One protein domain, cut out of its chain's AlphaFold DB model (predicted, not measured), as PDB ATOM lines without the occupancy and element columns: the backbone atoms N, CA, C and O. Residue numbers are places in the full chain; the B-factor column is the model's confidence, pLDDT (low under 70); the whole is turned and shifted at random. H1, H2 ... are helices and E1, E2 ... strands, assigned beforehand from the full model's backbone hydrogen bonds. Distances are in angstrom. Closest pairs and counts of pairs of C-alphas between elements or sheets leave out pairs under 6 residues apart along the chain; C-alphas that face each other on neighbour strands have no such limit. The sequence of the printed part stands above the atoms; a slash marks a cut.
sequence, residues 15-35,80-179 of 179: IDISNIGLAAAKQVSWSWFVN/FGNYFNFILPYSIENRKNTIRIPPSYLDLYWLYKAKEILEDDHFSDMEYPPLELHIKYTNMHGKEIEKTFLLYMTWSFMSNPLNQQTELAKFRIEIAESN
ATOM      1  N   ILE A  15     158.968 139.286 141.002       63.28
ATOM      2  CA  ILE A  15     157.898 139.543 141.959       63.28
ATOM      3  C   ILE A  15     157.470 138.221 142.565       63.28
ATOM      4  O   ILE A  15     157.088 137.293 141.851       63.28
ATOM      5  N   ASP A  16     157.552 138.147 143.893       62.97
ATOM      6  CA  ASP A  16     157.049 137.012 144.654       62.97
ATOM      7  C   ASP A  16     155.521 137.097 144.749       62.97
ATOM      8  O   ASP A  16     154.956 138.064 145.264       62.97
ATOM      9  N   ILE A  17     154.847 136.066 144.247       61.38
ATOM     10  CA  ILE A  17     153.382 135.984 144.174       61.38
ATOM     11  C   ILE A  17     152.749 135.943 145.569       61.38
ATOM     12  O   ILE A  17     151.597 136.350 145.742       61.38
ATOM     13  N   SER A  18     153.502 135.509 146.587       55.91
ATOM     14  CA  SER A  18     153.049 135.542 147.982       55.91
ATOM     15  C   SER A  18     152.750 136.964 148.477       55.91
ATOM     16  O   SER A  18     151.835 137.144 149.282       55.91
ATOM     17  N   ASN A  19     153.415 137.982 147.919       51.97
ATOM     18  CA  ASN A  19     153.198 139.389 148.265       51.97
ATOM     19  C   ASN A  19     151.922 139.987 147.647       51.97
ATOM     20  O   ASN A  19     151.537 141.094 148.010       51.97
ATOM     21  N   ILE A  20     151.249 139.265 146.741       54.59
ATOM     22  CA  ILE A  20     150.050 139.733 146.021       54.59
ATOM     23  C   ILE A  20     148.742 139.188 146.657       54.59
ATOM     24  O   ILE A  20     147.637 139.427 146.178       54.59
ATOM     25  N   GLY A  21     148.826 138.472 147.787       52.34
ATOM     26  CA  GLY A  21     147.639 138.014 148.530       52.34
ATOM     27  C   GLY A  21     146.917 136.810 147.905       52.34
ATOM     28  O   GLY A  21     145.725 136.608 148.132       52.34
ATOM     29  N   LEU A  22     147.631 135.986 147.130       57.56
ATOM     30  CA  LEU A  22     147.082 134.868 146.341       57.56
ATOM     31  C   LEU A  22     147.143 133.495 147.044       57.56
ATOM     32  O   LEU A  22     147.028 132.460 146.394       57.56
ATOM     33  N   ALA A  23     147.277 133.467 148.376       52.00
ATOM     34  CA  ALA A  23     147.547 132.263 149.180       52.00
ATOM     35  C   ALA A  23     146.511 131.116 149.066       52.00
ATOM     36  O   ALA A  23     146.761 130.017 149.557       52.00
ATOM     37  N   ALA A  24     145.358 131.349 148.431       54.59
ATOM     38  CA  ALA A  24     144.260 130.388 148.325       54.59
ATOM     39  C   ALA A  24     143.737 130.171 146.888       54.59
ATOM     40  O   ALA A  24     142.629 129.661 146.697       54.59
ATOM     41  N   ALA A  25     144.502 130.585 145.876       60.53
ATOM     42  CA  ALA A  25     144.157 130.382 144.471       60.53
ATOM     43  C   ALA A  25     144.551 128.971 144.002       60.53
ATOM     44  O   ALA A  25     145.605 128.480 144.386       60.53
ATOM     45  N   LYS A  26     143.726 128.315 143.169       62.44
ATOM     46  CA  LYS A  26     144.030 126.977 142.598       62.44
ATOM     47  C   LYS A  26     144.827 127.047 141.295       62.44
ATOM     48  O   LYS A  26     145.738 126.254 141.074       62.44
ATOM     49  N   GLN A  27     144.476 128.006 140.449       71.81
ATOM     50  CA  GLN A  27     145.118 128.281 139.174       71.81
ATOM     51  C   GLN A  27     145.243 129.796 139.064       71.81
ATOM     52  O   GLN A  27     144.248 130.504 139.225       71.81
ATOM     53  N   VAL A  28     146.465 130.276 138.869       77.94
ATOM     54  CA  VAL A  28     146.775 131.697 138.694       77.94
ATOM     55  C   VAL A  28     147.408 131.840 137.324       77.94
ATOM     56  O   VAL A  28     148.504 131.325 137.125       77.94
ATOM     57  N   SER A  29     146.749 132.505 136.385       86.38
ATOM     58  CA  SER A  29     147.388 132.971 135.157       86.38
ATOM     59  C   SER A  29     147.798 134.428 135.304       86.38
ATOM     60  O   SER A  29     147.181 135.197 136.041       86.38
ATOM     61  N   TRP A  30     148.873 134.793 134.627       88.31
ATOM     62  CA  TRP A  30     149.388 136.148 134.607       88.31
ATOM     63  C   TRP A  30     149.898 136.494 133.215       88.31
ATOM     64  O   TRP A  30     150.310 135.601 132.473       88.31
ATOM     65  N   SER A  31     149.892 137.775 132.878       90.62
ATOM     66  CA  SER A  31     150.496 138.306 131.659       90.62
ATOM     67  C   SER A  31     151.045 139.703 131.892       90.62
ATOM     68  O   SER A  31     150.504 140.465 132.696       90.62
ATOM     69  N   TRP A  32     152.118 140.027 131.180       91.50
ATOM     70  CA  TRP A  32     152.652 141.377 131.108       91.50
ATOM     71  C   TRP A  32     151.988 142.168 129.990       91.50
ATOM     72  O   TRP A  32     151.668 141.624 128.933       91.50
ATOM     73  N   PHE A  33     151.833 143.466 130.219       92.31
ATOM     74  CA  PHE A  33     151.548 144.428 129.172       92.31
ATOM     75  C   PHE A  33     152.504 145.621 129.278       92.31
ATOM     76  O   PHE A  33     152.555 146.327 130.290       92.31
ATOM     77  N   VAL A  34     153.274 145.831 128.211       91.31
ATOM     78  CA  VAL A  34     154.243 146.916 128.058       91.31
ATOM     79  C   VAL A  34     153.686 147.969 127.101       91.31
ATOM     80  O   VAL A  34     153.463 147.709 125.916       91.31
ATOM     81  N   ASN A  35     153.517 149.203 127.581       91.44
ATOM     82  CA  ASN A  35     153.084 150.325 126.745       91.44
ATOM     83  C   ASN A  35     154.248 150.905 125.913       91.44
ATOM     84  O   ASN A  35     154.751 151.999 126.190       91.44
ATOM     85  N   PHE A  80     154.191 138.571 127.251       78.81
ATOM     86  CA  PHE A  80     153.988 137.156 127.502       78.81
ATOM     87  C   PHE A  80     153.219 136.908 128.800       78.81
ATOM     88  O   PHE A  80     153.170 137.735 129.716       78.81
ATOM     89  N   GLY A  81     152.637 135.718 128.895       79.12
ATOM     90  CA  GLY A  81     151.953 135.257 130.090       79.12
ATOM     91  C   GLY A  81     152.208 133.790 130.370       79.12
ATOM     92  O   GLY A  81     152.595 133.017 129.494       79.12
ATOM     93  N   ASN A  82     152.002 133.396 131.618       80.38
ATOM     94  CA  ASN A  82     152.113 132.009 132.041       80.38
ATOM     95  C   ASN A  82     151.090 131.717 133.143       80.38
ATOM     96  O   ASN A  82     150.284 132.568 133.519       80.38
ATOM     97  N   TYR A  83     151.097 130.497 133.666       78.88
ATOM     98  CA  TYR A  83     150.241 130.102 134.767       78.88
ATOM     99  C   TYR A  83     151.001 129.311 135.830       78.88
ATOM    100  O   TYR A  83     151.979 128.616 135.563       78.88
ATOM    101  N   PHE A  84     150.500 129.397 137.056       74.12
ATOM    102  CA  PHE A  84     150.890 128.567 138.182       74.12
ATOM    103  C   PHE A  84     149.698 127.715 138.606       74.12
ATOM    104  O   PHE A  84     148.584 128.217 138.771       74.12
ATOM    105  N   ASN A  85     149.953 126.431 138.835       66.88
ATOM    106  CA  ASN A  85     148.991 125.524 139.448       66.88
ATOM    107  C   ASN A  85     149.369 125.317 140.913       66.88
ATOM    108  O   ASN A  85     150.460 124.827 141.215       66.88
ATOM    109  N   PHE A  86     148.461 125.654 141.823       65.19
ATOM    110  CA  PHE A  86     148.624 125.398 143.249       65.19
ATOM    111  C   PHE A  86     147.859 124.123 143.616       65.19
ATOM    112  O   PHE A  86     146.629 124.087 143.618       65.19
ATOM    113  N   ILE A  87     148.597 123.058 143.934       55.34
ATOM    114  CA  ILE A  87     148.041 121.803 144.455       55.34
ATOM    115  C   ILE A  87     148.252 121.812 145.979       55.34
ATOM    116  O   ILE A  87     149.389 121.843 146.441       55.34
ATOM    117  N   LEU A  88     147.172 121.814 146.767       54.62
ATOM    118  CA  LEU A  88     147.210 121.739 148.240       54.62
ATOM    119  C   LEU A  88     146.803 120.333 148.742       54.62
ATOM    120  O   LEU A  88     145.971 119.718 148.067       54.62
ATOM    121  N   PRO A  89     147.265 119.858 149.933       53.53
ATOM    122  CA  PRO A  89     148.085 120.559 150.942       53.53
ATOM    123  C   PRO A  89     149.317 119.772 151.469       53.53
ATOM    124  O   PRO A  89     149.179 118.602 151.789       53.53
ATOM    125  N   TYR A  90     150.491 120.424 151.598       37.88
ATOM    126  CA  TYR A  90     151.565 120.238 152.626       37.88
ATOM    127  C   TYR A  90     152.994 120.551 152.141       37.88
ATOM    128  O   TYR A  90     153.837 120.902 152.956       37.88
ATOM    129  N   SER A  91     153.307 120.492 150.845       46.62
ATOM    130  CA  SER A  91     154.681 120.756 150.359       46.62
ATOM    131  C   SER A  91     154.944 122.225 149.984       46.62
ATOM    132  O   SER A  91     155.894 122.520 149.260       46.62
ATOM    133  N   ILE A  92     154.073 123.139 150.424       48.12
ATOM    134  CA  ILE A  92     154.038 124.552 150.004       48.12
ATOM    135  C   ILE A  92     155.121 125.414 150.658       48.12
ATOM    136  O   ILE A  92     155.405 126.493 150.152       48.12
ATOM    137  N   GLU A  93     155.800 124.950 151.704       45.66
ATOM    138  CA  GLU A  93     156.690 125.836 152.466       45.66
ATOM    139  C   GLU A  93     157.918 126.370 151.702       45.66
ATOM    140  O   GLU A  93     158.530 127.307 152.194       45.66
ATOM    141  N   ASN A  94     158.275 125.877 150.502       49.44
ATOM    142  CA  ASN A  94     159.549 126.271 149.869       49.44
ATOM    143  C   ASN A  94     159.546 126.610 148.365       49.44
ATOM    144  O   ASN A  94     160.620 126.871 147.820       49.44
ATOM    145  N   ARG A  95     158.409 126.645 147.654       52.41
ATOM    146  CA  ARG A  95     158.411 127.104 146.245       52.41
ATOM    147  C   ARG A  95     158.043 128.580 146.155       52.41
ATOM    148  O   ARG A  95     156.866 128.926 146.114       52.41
ATOM    149  N   LYS A  96     159.064 129.441 146.089       59.69
ATOM    150  CA  LYS A  96     158.900 130.836 145.664       59.69
ATOM    151  C   LYS A  96     158.502 130.839 144.190       59.69
ATOM    152  O   LYS A  96     159.335 130.575 143.328       59.69
ATOM    153  N   ASN A  97     157.223 131.073 143.908       68.44
ATOM    154  CA  ASN A  97     156.778 131.319 142.543       68.44
ATOM    155  C   ASN A  97     157.046 132.790 142.235       68.44
ATOM    156  O   ASN A  97     156.466 133.679 142.861       68.44
ATOM    157  N   THR A  98     157.950 133.024 141.295       71.88
ATOM    158  CA  THR A  98     158.398 134.357 140.908       71.88
ATOM    159  C   THR A  98     157.980 134.674 139.484       71.88
ATOM    160  O   THR A  98     158.167 133.850 138.589       71.88
ATOM    161  N   ILE A  99     157.482 135.885 139.260       77.31
ATOM    162  CA  ILE A  99     157.239 136.423 137.918       77.31
ATOM    163  C   ILE A  99     158.415 137.330 137.565       77.31
ATOM    164  O   ILE A  99     158.702 138.275 138.298       77.31
ATOM    165  N   ARG A 100     159.125 137.022 136.475       81.81
ATOM    166  CA  ARG A 100     160.264 137.816 135.996       81.81
ATOM    167  C   ARG A 100     159.758 139.022 135.207       81.81
ATOM    168  O   ARG A 100     158.894 138.857 134.347       81.81
ATOM    169  N   ILE A 101     160.312 140.198 135.488       83.62
ATOM    170  CA  ILE A 101     160.039 141.414 134.713       83.62
ATOM    171  C   ILE A 101     160.662 141.288 133.314       83.62
ATOM    172  O   ILE A 101     161.801 140.814 133.216       83.62
ATOM    173  N   PRO A 102     159.957 141.713 132.248       85.94
ATOM    174  CA  PRO A 102     160.488 141.660 130.892       85.94
ATOM    175  C   PRO A 102     161.794 142.480 130.774       85.94
ATOM    176  O   PRO A 102     161.820 143.647 131.188       85.94
ATOM    177  N   PRO A 103     162.907 141.905 130.273       82.31
ATOM    178  CA  PRO A 103     164.191 142.603 130.198       82.31
ATOM    179  C   PRO A 103     164.150 143.886 129.364       82.31
ATOM    180  O   PRO A 103     164.811 144.857 129.736       82.31
ATOM    181  N   SER A 104     163.351 143.924 128.287       84.88
ATOM    182  CA  SER A 104     163.223 145.123 127.448       84.88
ATOM    183  C   SER A 104     162.718 146.323 128.245       84.88
ATOM    184  O   SER A 104     163.226 147.428 128.085       84.88
ATOM    185  N   TYR A 105     161.780 146.110 129.170       88.44
ATOM    186  CA  TYR A 105     161.235 147.172 130.006       88.44
ATOM    187  C   TYR A 105     162.325 147.795 130.890       88.44
ATOM    188  O   TYR A 105     162.422 149.016 130.999       88.44
ATOM    189  N   LEU A 106     163.209 146.969 131.463       85.56
ATOM    190  CA  LEU A 106     164.343 147.438 132.269       85.56
ATOM    191  C   LEU A 106     165.369 148.205 131.426       85.56
ATOM    192  O   LEU A 106     165.839 149.268 131.834       85.56
ATOM    193  N   ASP A 107     165.690 147.685 130.241       85.38
ATOM    194  CA  ASP A 107     166.604 148.311 129.286       85.38
ATOM    195  C   ASP A 107     166.096 149.679 128.807       85.38
ATOM    196  O   ASP A 107     166.832 150.669 128.796       85.38
ATOM    197  N   LEU A 108     164.820 149.757 128.434       88.75
ATOM    198  CA  LEU A 108     164.182 150.985 127.966       88.75
ATOM    199  C   LEU A 108     164.069 152.022 129.088       88.75
ATOM    200  O   LEU A 108     164.201 153.222 128.843       88.75
ATOM    201  N   TYR A 109     163.867 151.574 130.324       87.06
ATOM    202  CA  TYR A 109     163.876 152.452 131.485       87.06
ATOM    203  C   TYR A 109     165.278 152.997 131.790       87.06
ATOM    204  O   TYR A 109     165.431 154.180 132.106       87.06
ATOM    205  N   TRP A 110     166.320 152.171 131.629       85.56
ATOM    206  CA  TRP A 110     167.713 152.625 131.671       85.56
ATOM    207  C   TRP A 110     167.980 153.713 130.632       85.56
ATOM    208  O   TRP A 110     168.551 154.751 130.966       85.56
ATOM    209  N   LEU A 111     167.504 153.532 129.400       86.56
ATOM    210  CA  LEU A 111     167.653 154.531 128.341       86.56
ATOM    211  C   LEU A 111     166.945 155.845 128.640       86.56
ATOM    212  O   LEU A 111     167.519 156.913 128.419       86.56
ATOM    213  N   TYR A 112     165.726 155.771 129.170       86.75
ATOM    214  CA  TYR A 112     164.980 156.949 129.593       86.75
ATOM    215  C   TYR A 112     165.783 157.800 130.584       86.75
ATOM    216  O   TYR A 112     165.879 159.013 130.414       86.75
ATOM    217  N   LYS A 113     166.454 157.180 131.562       83.69
ATOM    218  CA  LYS A 113     167.314 157.919 132.499       83.69
ATOM    219  C   LYS A 113     168.667 158.317 131.934       83.69
ATOM    220  O   LYS A 113     169.163 159.395 132.253       83.69
ATOM    221  N   ALA A 114     169.253 157.507 131.055       82.81
ATOM    222  CA  ALA A 114     170.483 157.880 130.362       82.81
ATOM    223  C   ALA A 114     170.283 159.181 129.571       82.81
ATOM    224  O   ALA A 114     171.169 160.036 129.560       82.81
ATOM    225  N   LYS A 115     169.103 159.356 128.964       82.44
ATOM    226  CA  LYS A 115     168.694 160.597 128.301       82.44
ATOM    227  C   LYS A 115     168.672 161.790 129.266       82.44
ATOM    228  O   LYS A 115     169.291 162.798 128.939       82.44
ATOM    229  N   GLU A 116     168.046 161.666 130.441       79.25
ATOM    230  CA  GLU A 116     168.021 162.739 131.461       79.25
ATOM    231  C   GLU A 116     169.439 163.203 131.842       79.25
ATOM    232  O   GLU A 116     169.712 164.400 131.892       79.25
ATOM    233  N   ILE A 117     170.371 162.262 132.037       78.69
ATOM    234  CA  ILE A 117     171.768 162.569 132.395       78.69
ATOM    235  C   ILE A 117     172.532 163.218 131.232       78.69
ATOM    236  O   ILE A 117     173.347 164.114 131.439       78.69
ATOM    237  N   LEU A 118     172.339 162.730 130.003       79.31
ATOM    238  CA  LEU A 118     173.177 163.095 128.855       79.31
ATOM    239  C   LEU A 118     172.722 164.328 128.086       79.31
ATOM    240  O   LEU A 118     173.514 164.855 127.294       79.31
ATOM    241  N   GLU A 119     171.464 164.719 128.233       74.44
ATOM    242  CA  GLU A 119     170.897 165.895 127.576       74.44
ATOM    243  C   GLU A 119     170.809 167.114 128.504       74.44
ATOM    244  O   GLU A 119     170.332 168.153 128.051       74.44
ATOM    245  N   ASP A 120     171.281 166.998 129.756       59.78
ATOM    246  CA  ASP A 120     171.165 168.029 130.809       59.78
ATOM    247  C   ASP A 120     169.715 168.537 130.952       59.78
ATOM    248  O   ASP A 120     169.432 169.699 131.253       59.78
ATOM    249  N   ASP A 121     168.770 167.642 130.658       60.34
ATOM    250  CA  ASP A 121     167.352 167.934 130.609       60.34
ATOM    251  C   ASP A 121     166.762 167.557 131.956       60.34
ATOM    252  O   ASP A 121     166.383 166.412 132.200       60.34
ATOM    253  N   HIS A 122     166.768 168.523 132.870       52.88
ATOM    254  CA  HIS A 122     166.338 168.287 134.243       52.88
ATOM    255  C   HIS A 122     164.871 167.851 134.360       52.88
ATOM    256  O   HIS A 122     164.505 167.329 135.409       52.88
ATOM    257  N   PHE A 123     164.043 168.030 133.323       52.38
ATOM    258  CA  PHE A 123     162.621 167.710 133.374       52.38
ATOM    259  C   PHE A 123     162.077 167.298 132.001       52.38
ATOM    260  O   PHE A 123     161.555 168.106 131.238       52.38
ATOM    261  N   SER A 124     162.119 165.997 131.715       56.72
ATOM    262  CA  SER A 124     161.070 165.399 130.890       56.72
ATOM    263  C   SER A 124     159.773 165.480 131.697       56.72
ATOM    264  O   SER A 124     159.582 164.671 132.599       56.72
ATOM    265  N   ASP A 125     158.874 166.418 131.378       62.94
ATOM    266  CA  ASP A 125     157.534 166.511 132.001       62.94
ATOM    267  C   ASP A 125     156.703 165.220 131.837       62.94
ATOM    268  O   ASP A 125     155.651 165.057 132.452       62.94
ATOM    269  N   MET A 126     157.157 164.299 130.982       74.69
ATOM    270  CA  MET A 126     156.535 162.997 130.803       74.69
ATOM    271  C   MET A 126     157.144 161.959 131.746       74.69
ATOM    272  O   MET A 126     158.349 161.681 131.707       74.69
ATOM    273  N   GLU A 127     156.273 161.356 132.549       84.62
ATOM    274  CA  GLU A 127     156.581 160.188 133.365       84.62
ATOM    275  C   GLU A 127     156.759 158.941 132.491       84.62
ATOM    276  O   GLU A 127     156.076 158.752 131.480       84.62
ATOM    277  N   TYR A 128     157.676 158.063 132.897       88.81
ATOM    278  CA  TYR A 128     157.851 156.772 132.243       88.81
ATOM    279  C   TYR A 128     156.636 155.865 132.511       88.81
ATOM    280  O   TYR A 128     156.259 155.714 133.677       88.81
ATOM    281  N   PRO A 129     156.030 155.236 131.484       92.25
ATOM    282  CA  PRO A 129     154.837 154.417 131.676       92.25
ATOM    283  C   PRO A 129     155.062 153.246 132.647       92.25
ATOM    284  O   PRO A 129     156.111 152.591 132.582       92.25
ATOM    285  N   PRO A 130     154.085 152.933 133.519       93.75
ATOM    286  CA  PRO A 130     154.168 151.756 134.371       93.75
ATOM    287  C   PRO A 130     154.101 150.473 133.538       93.75
ATOM    288  O   PRO A 130     153.516 150.440 132.454       93.75
ATOM    289  N   LEU A 131     154.690 149.406 134.070       92.69
ATOM    290  CA  LEU A 131     154.503 148.053 133.559       92.69
ATOM    291  C   LEU A 131     153.228 147.467 134.162       92.69
ATOM    292  O   LEU A 131     153.035 147.530 135.377       92.69
ATOM    293  N   GLU A 132     152.369 146.878 133.338       93.62
ATOM    294  CA  GLU A 132     151.117 146.297 133.812       93.62
ATOM    295  C   GLU A 132     151.240 144.782 133.969       93.62
ATOM    296  O   GLU A 132     151.582 144.071 133.024       93.62
ATOM    297  N   LEU A 133     150.925 144.281 135.162       90.75
ATOM    298  CA  LEU A 133     150.777 142.859 135.451       90.75
ATOM    299  C   LEU A 133     149.293 142.526 135.565       90.75
ATOM    300  O   LEU A 133     148.637 142.913 136.533       90.75
ATOM    301  N   HIS A 134     148.768 141.772 134.610       90.75
ATOM    302  CA  HIS A 134     147.400 141.267 134.671       90.75
ATOM    303  C   HIS A 134     147.425 139.883 135.308       90.75
ATOM    304  O   HIS A 134     148.207 139.030 134.895       90.75
ATOM    305  N   ILE A 135     146.592 139.647 136.319       87.12
ATOM    306  CA  ILE A 135     146.492 138.368 137.028       87.12
ATOM    307  C   ILE A 135     145.043 137.901 137.026       87.12
ATOM    308  O   ILE A 135     144.145 138.635 137.433       87.12
ATOM    309  N   LYS A 136     144.820 136.641 136.652       87.19
ATOM    310  CA  LYS A 136     143.524 135.963 136.727       87.19
ATOM    311  C   LYS A 136     143.631 134.729 137.603       87.19
ATOM    312  O   LYS A 136     144.565 133.940 137.469       87.19
ATOM    313  N   TYR A 137     142.677 134.540 138.507       83.31
ATOM    314  CA  TYR A 137     142.654 133.368 139.373       83.31
ATOM    315  C   TYR A 137     141.256 133.002 139.858       83.31
ATOM    316  O   TYR A 137     140.368 133.843 139.979       83.31
ATOM    317  N   THR A 138     141.070 131.727 140.199       78.69
ATOM    318  CA  THR A 138     139.844 131.242 140.843       78.69
ATOM    319  C   THR A 138     140.047 131.136 142.351       78.69
ATOM    320  O   THR A 138     140.979 130.472 142.819       78.69
ATOM    321  N   ASN A 139     139.167 131.771 143.127       73.19
ATOM    322  CA  ASN A 139     139.207 131.709 144.586       73.19
ATOM    323  C   ASN A 139     138.632 130.386 145.141       73.19
ATOM    324  O   ASN A 139     138.094 129.553 144.410       73.19
ATOM    325  N   MET A 140     138.697 130.199 146.464       68.62
ATOM    326  CA  MET A 140     138.187 128.991 147.141       68.62
ATOM    327  C   MET A 140     136.684 128.740 146.946       68.62
ATOM    328  O   MET A 140     136.234 127.606 147.087       68.62
ATOM    329  N   HIS A 141     135.915 129.777 146.607       73.75
ATOM    330  CA  HIS A 141     134.481 129.690 146.332       73.75
ATOM    331  C   HIS A 141     134.172 129.436 144.848       73.75
ATOM    332  O   HIS A 141     133.011 129.477 144.456       73.75
ATOM    333  N   GLY A 142     135.191 129.192 144.016       72.56
ATOM    334  CA  GLY A 142     135.020 128.950 142.584       72.56
ATOM    335  C   GLY A 142     134.770 130.214 141.758       72.56
ATOM    336  O   GLY A 142     134.447 130.104 140.582       72.56
ATOM    337  N   LYS A 143     134.906 131.410 142.345       80.50
ATOM    338  CA  LYS A 143     134.725 132.679 141.632       80.50
ATOM    339  C   LYS A 143     136.028 133.089 140.952       80.50
ATOM    340  O   LYS A 143     137.074 133.127 141.604       80.50
ATOM    341  N   GLU A 144     135.937 133.430 139.671       83.75
ATOM    342  CA  GLU A 144     137.025 134.050 138.918       83.75
ATOM    343  C   GLU A 144     137.210 135.508 139.341       83.75
ATOM    344  O   GLU A 144     136.248 136.264 139.515       83.75
ATOM    345  N   ILE A 145     138.466 135.876 139.559       84.56
ATOM    346  CA  ILE A 145     138.905 137.210 139.935       84.56
ATOM    347  C   ILE A 145     140.008 137.607 138.961       84.56
ATOM    348  O   ILE A 145     140.928 136.830 138.705       84.56
ATOM    349  N   GLU A 146     139.909 138.827 138.452       88.75
ATOM    350  CA  GLU A 146     140.931 139.480 137.645       88.75
ATOM    351  C   GLU A 146     141.424 140.710 138.404       88.75
ATOM    352  O   GLU A 146     140.628 141.422 139.019       88.75
ATOM    353  N   LYS A 147     142.739 140.909 138.413       87.75
ATOM    354  CA  LYS A 147     143.407 142.054 139.027       87.75
ATOM    355  C   LYS A 147     144.477 142.583 138.090       87.75
ATOM    356  O   LYS A 147     145.198 141.793 137.480       87.75
ATOM    357  N   THR A 148     144.633 143.898 138.067       90.75
ATOM    358  CA  THR A 148     145.719 144.568 137.356       90.75
ATOM    359  C   THR A 148     146.607 145.279 138.362       90.75
ATOM    360  O   THR A 148     146.127 146.060 139.182       90.75
ATOM    361  N   PHE A 149     147.907 145.014 138.302       88.62
ATOM    362  CA  PHE A 149     148.909 145.718 139.090       88.62
ATOM    363  C   PHE A 149     149.743 146.607 138.180       88.62
ATOM    364  O   PHE A 149     150.214 146.167 137.135       88.62
ATOM    365  N   LEU A 150     149.939 147.848 138.604       91.31
ATOM    366  CA  LEU A 150     150.811 148.817 137.963       91.31
ATOM    367  C   LEU A 150     152.138 148.835 138.710       91.31
ATOM    368  O   LEU A 150     152.182 149.029 139.928       91.31
ATOM    369  N   LEU A 151     153.218 148.602 137.978       90.25
ATOM    370  CA  LEU A 151     154.570 148.586 138.499       90.25
ATOM    371  C   LEU A 151     155.269 149.864 138.060       90.25
ATOM    372  O   LEU A 151     155.579 150.049 136.881       90.25
ATOM    373  N   TYR A 152     155.541 150.721 139.032       88.62
ATOM    374  CA  TYR A 152     156.294 151.947 138.849       88.62
ATOM    375  C   TYR A 152     157.744 151.697 139.213       88.62
ATOM    376  O   TYR A 152     158.078 151.269 140.322       88.62
ATOM    377  N   MET A 153     158.628 151.974 138.268       84.81
ATOM    378  CA  MET A 153     160.052 151.901 138.525       84.81
ATOM    379  C   MET A 153     160.529 153.199 139.172       84.81
ATOM    380  O   MET A 153     160.180 154.300 138.744       84.81
ATOM    381  N   THR A 154     161.373 153.061 140.185       78.62
ATOM    382  CA  THR A 154     162.089 154.151 140.847       78.62
ATOM    383  C   THR A 154     163.579 153.813 140.892       78.62
ATOM    384  O   THR A 154     163.969 152.644 140.972       78.62
ATOM    385  N   TRP A 155     164.449 154.818 140.810       72.62
ATOM    386  CA  TRP A 155     165.899 154.597 140.867       72.62
ATOM    387  C   TRP A 155     166.429 154.823 142.267       72.62
ATOM    388  O   TRP A 155     166.056 155.775 142.945       72.62
ATOM    389  N   SER A 156     167.362 153.965 142.666       67.69
ATOM    390  CA  SER A 156     168.246 154.229 143.801       67.69
ATOM    391  C   SER A 156     169.602 154.779 143.345       67.69
ATOM    392  O   SER A 156     170.189 155.588 144.056       67.69
ATOM    393  N   PHE A 157     170.112 154.348 142.182       70.94
ATOM    394  CA  PHE A 157     171.419 154.762 141.650       70.94
ATOM    395  C   PHE A 157     171.544 154.500 140.140       70.94
ATOM    396  O   PHE A 157     171.115 153.440 139.685       70.94
ATOM    397  N   MET A 158     172.190 155.414 139.400       69.94
ATOM    398  CA  MET A 158     172.594 155.250 137.995       69.94
ATOM    399  C   MET A 158     174.083 155.554 137.819       69.94
ATOM    400  O   MET A 158     174.550 156.620 138.223       69.94
ATOM    401  N   SER A 159     174.812 154.652 137.163       67.31
ATOM    402  CA  SER A 159     176.164 154.949 136.678       67.31
ATOM    403  C   SER A 159     176.120 155.873 135.456       67.31
ATOM    404  O   SER A 159     175.155 155.857 134.692       67.31
ATOM    405  N   ASN A 160     177.166 156.675 135.235       72.50
ATOM    406  CA  ASN A 160     177.262 157.457 134.001       72.50
ATOM    407  C   ASN A 160     177.256 156.498 132.791       72.50
ATOM    408  O   ASN A 160     178.165 155.670 132.700       72.50
ATOM    409  N   PRO A 161     176.299 156.631 131.852       73.31
ATOM    410  CA  PRO A 161     176.122 155.680 130.754       73.31
ATOM    411  C   PRO A 161     177.289 155.656 129.753       73.31
ATOM    412  O   PRO A 161     177.357 154.757 128.923       73.31
ATOM    413  N   LEU A 162     178.212 156.626 129.815       74.69
ATOM    414  CA  LEU A 162     179.420 156.675 128.984       74.69
ATOM    415  C   LEU A 162     180.637 156.002 129.639       74.69
ATOM    416  O   LEU A 162     181.651 155.796 128.974       74.69
ATOM    417  N   ASN A 163     180.559 155.670 130.929       71.19
ATOM    418  CA  ASN A 163     181.643 155.018 131.654       71.19
ATOM    419  C   ASN A 163     181.413 153.504 131.681       71.19
ATOM    420  O   ASN A 163     180.323 153.038 131.997       71.19
ATOM    421  N   GLN A 164     182.461 152.720 131.423       62.03
ATOM    422  CA  GLN A 164     182.393 151.270 131.605       62.03
ATOM    423  C   GLN A 164     182.353 150.947 133.104       62.03
ATOM    424  O   GLN A 164     183.365 151.054 133.798       62.03
ATOM    425  N   GLN A 165     181.176 150.578 133.607       65.00
ATOM    426  CA  GLN A 165     180.976 150.081 134.968       65.00
ATOM    427  C   GLN A 165     180.257 148.732 134.936       65.00
ATOM    428  O   GLN A 165     179.463 148.460 134.040       65.00
ATOM    429  N   THR A 166     180.548 147.882 135.921       62.22
ATOM    430  CA  THR A 166     179.926 146.557 136.068       62.22
ATOM    431  C   THR A 166     178.488 146.625 136.579       62.22
ATOM    432  O   THR A 166     177.718 145.704 136.344       62.22
ATOM    433  N   GLU A 167     178.115 147.697 137.280       63.72
ATOM    434  CA  GLU A 167     176.755 147.921 137.776       63.72
ATOM    435  C   GLU A 167     176.197 149.191 137.134       63.72
ATOM    436  O   GLU A 167     176.620 150.303 137.445       63.72
ATOM    437  N   LEU A 168     175.269 149.014 136.192       64.44
ATOM    438  CA  LEU A 168     174.755 150.117 135.383       64.44
ATOM    439  C   LEU A 168     173.693 150.938 136.123       64.44
ATOM    440  O   LEU A 168     173.600 152.155 135.923       64.44
ATOM    441  N   ALA A 169     172.904 150.274 136.971       66.31
ATOM    442  CA  ALA A 169     171.746 150.841 137.642       66.31
ATOM    443  C   ALA A 169     171.265 149.965 138.805       66.31
ATOM    444  O   ALA A 169     171.324 148.738 138.732       66.31
ATOM    445  N   LYS A 170     170.693 150.600 139.833       70.56
ATOM    446  CA  LYS A 170     169.924 149.927 140.882       70.56
ATOM    447  C   LYS A 170     168.507 150.477 140.929       70.56
ATOM    448  O   LYS A 170     168.297 151.665 141.193       70.56
ATOM    449  N   PHE A 171     167.548 149.582 140.733       73.06
ATOM    450  CA  PHE A 171     166.130 149.904 140.662       73.06
ATOM    451  C   PHE A 171     165.383 149.456 141.915       73.06
ATOM    452  O   PHE A 171     165.745 148.472 142.564       73.06
ATOM    453  N   ARG A 172     164.298 150.160 142.214       72.94
ATOM    454  CA  ARG A 172     163.252 149.754 143.146       72.94
ATOM    455  C   ARG A 172     161.921 149.780 142.397       72.94
ATOM    456  O   ARG A 172     161.691 150.658 141.573       72.94
ATOM    457  N   ILE A 173     161.056 148.817 142.687       76.75
ATOM    458  CA  ILE A 173     159.711 148.752 142.111       76.75
ATOM    459  C   ILE A 173     158.713 149.126 143.198       76.75
ATOM    460  O   ILE A 173     158.779 148.609 144.316       76.75
ATOM    461  N   GLU A 174     157.794 150.013 142.855       82.62
ATOM    462  CA  GLU A 174     156.591 150.293 143.623       82.62
ATOM    463  C   GLU A 174     155.406 149.661 142.894       82.62
ATOM    464  O   GLU A 174     155.273 149.793 141.680       82.62
ATOM    465  N   ILE A 175     154.577 148.918 143.625       82.38
ATOM    466  CA  ILE A 175     153.453 148.169 143.058       82.38
ATOM    467  C   ILE A 175     152.163 148.788 143.587       82.38
ATOM    468  O   ILE A 175     151.980 148.881 144.801       82.38
ATOM    469  N   ALA A 176     151.272 149.176 142.680       85.31
ATOM    470  CA  ALA A 176     149.928 149.645 142.992       85.31
ATOM    471  C   ALA A 176     148.888 148.729 142.337       85.31
ATOM    472  O   ALA A 176     149.073 148.283 141.208       85.31
ATOM    473  N   GLU A 177     147.790 148.435 143.030       83.12
ATOM    474  CA  GLU A 177     146.642 147.754 142.420       83.12
ATOM    475  C   GLU A 177     145.785 148.796 141.686       83.12
ATOM    476  O   GLU A 177     145.435 149.828 142.263       83.12
ATOM    477  N   SER A 178     145.476 148.547 140.412       81.69
ATOM    478  CA  SER A 178     144.532 149.361 139.646       81.69
ATOM    479  C   SER A 178     143.116 148.872 139.933       81.69
ATOM    480  O   SER A 178     142.833 147.687 139.750       81.69
ATOM    481  N   ASN A 179     142.249 149.783 140.382       57.75
ATOM    482  CA  ASN A 179     140.819 149.520 140.582       57.75
ATOM    483  C   ASN A 179     140.056 149.439 139.258       57.75
ATOM    484  O   ASN A 179     140.438 150.177 138.321       57.75
TER     485      ASN A 179
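What this domain is: This is residues 15 to 35 and 80 to 179 of the 179 residues of an uncharacterized protein of Flavobacterium commune (UniProt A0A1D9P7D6). One long, twisted sheet of five strands, E2 E1 E4 E5 E6, curls like part of a barrel, and the helix H2 crosses over it near Ala 169, where E6 begins. Away from H2, residues 89 to 95, in the link after E2, stick out, while the small helix H1 only grazes the sheet and the short strand E3 pairs with residues 15 to 16. The printed part has 121 residues, with two named helices and six named strands in the order H1 E1 E2 E3 H2 E4 E5 E6, of mixed class; the sheet is antiparallel throughout. The whole is loose, with a radius of gyration of the C-alphas of 17.9 A, and elongated, spanning 55 by 31 by 21 A.

Where its parts are: Begin in the sheet with E5, residues 144 to 158: find C-alpha 144 at (137.025, 134.050, 138.918) and run 41.4 A to C-alpha 158 at (172.594, 155.250, 137.995). Beside it look for E6, residues 169 to 178, 27.3 A long, and E4, residues 131 to 138, 23.5 A long. Then come E1, residues 27 to 33, 20.1 A, and E2, residues 81 to 85, 13.8 A. H2, residues 103 to 118, runs 22.4 A from C-alpha 103 at (164.191, 142.603, 130.198). H1 is residues 17 to 20, 5.3 A, and E3 is residues 98 to 100, 6.3 A.

How they stand to each other: E4, E5 and E6 form a meander, each strand the antiparallel neighbour of the one before, and both E4 and E5 and E5 and E6 are hairpins. Look for N 133 and O 149, 2.8 A, between E4 and E5, and N 152 and O 174, 2.8 A, between E5 and E6. E1 is antiparallel to E4, with N 31 and O 134 at 2.9 A, and E2, an edge strand like E6, is antiparallel to E1, with N 82 and O 30 at 2.9 A. H2 is on the sheet at a height of 8.1 A, over E6 and only just over E5, where 3 of its C-alphas fall; it runs across the strands, at 64 degrees to E6 on the local plane. The closest C-alphas of H2 and E6 are those of Trp 110 and Ala 169, 7.4 A. In H2 every O i to N i+4 pair is within hydrogen-bond range; H1 is too short for such a pair. H1 and H2 are apart. E3 pairs with no named strand.

The domain as a whole: The C-alphas farthest apart, those of Pro 89 and Asp 120, are 56.5 A from each other. Residues 36 to 79 are not printed, and C-alphas 35 and 80 are 13.2 A apart across that cut. The links E2 to E3 and H2 to E4 are long. In this model the mean pLDDT of the printed part is 74.3, with 42 residues under 70, among them residues 15 to 26 and 85 to 97.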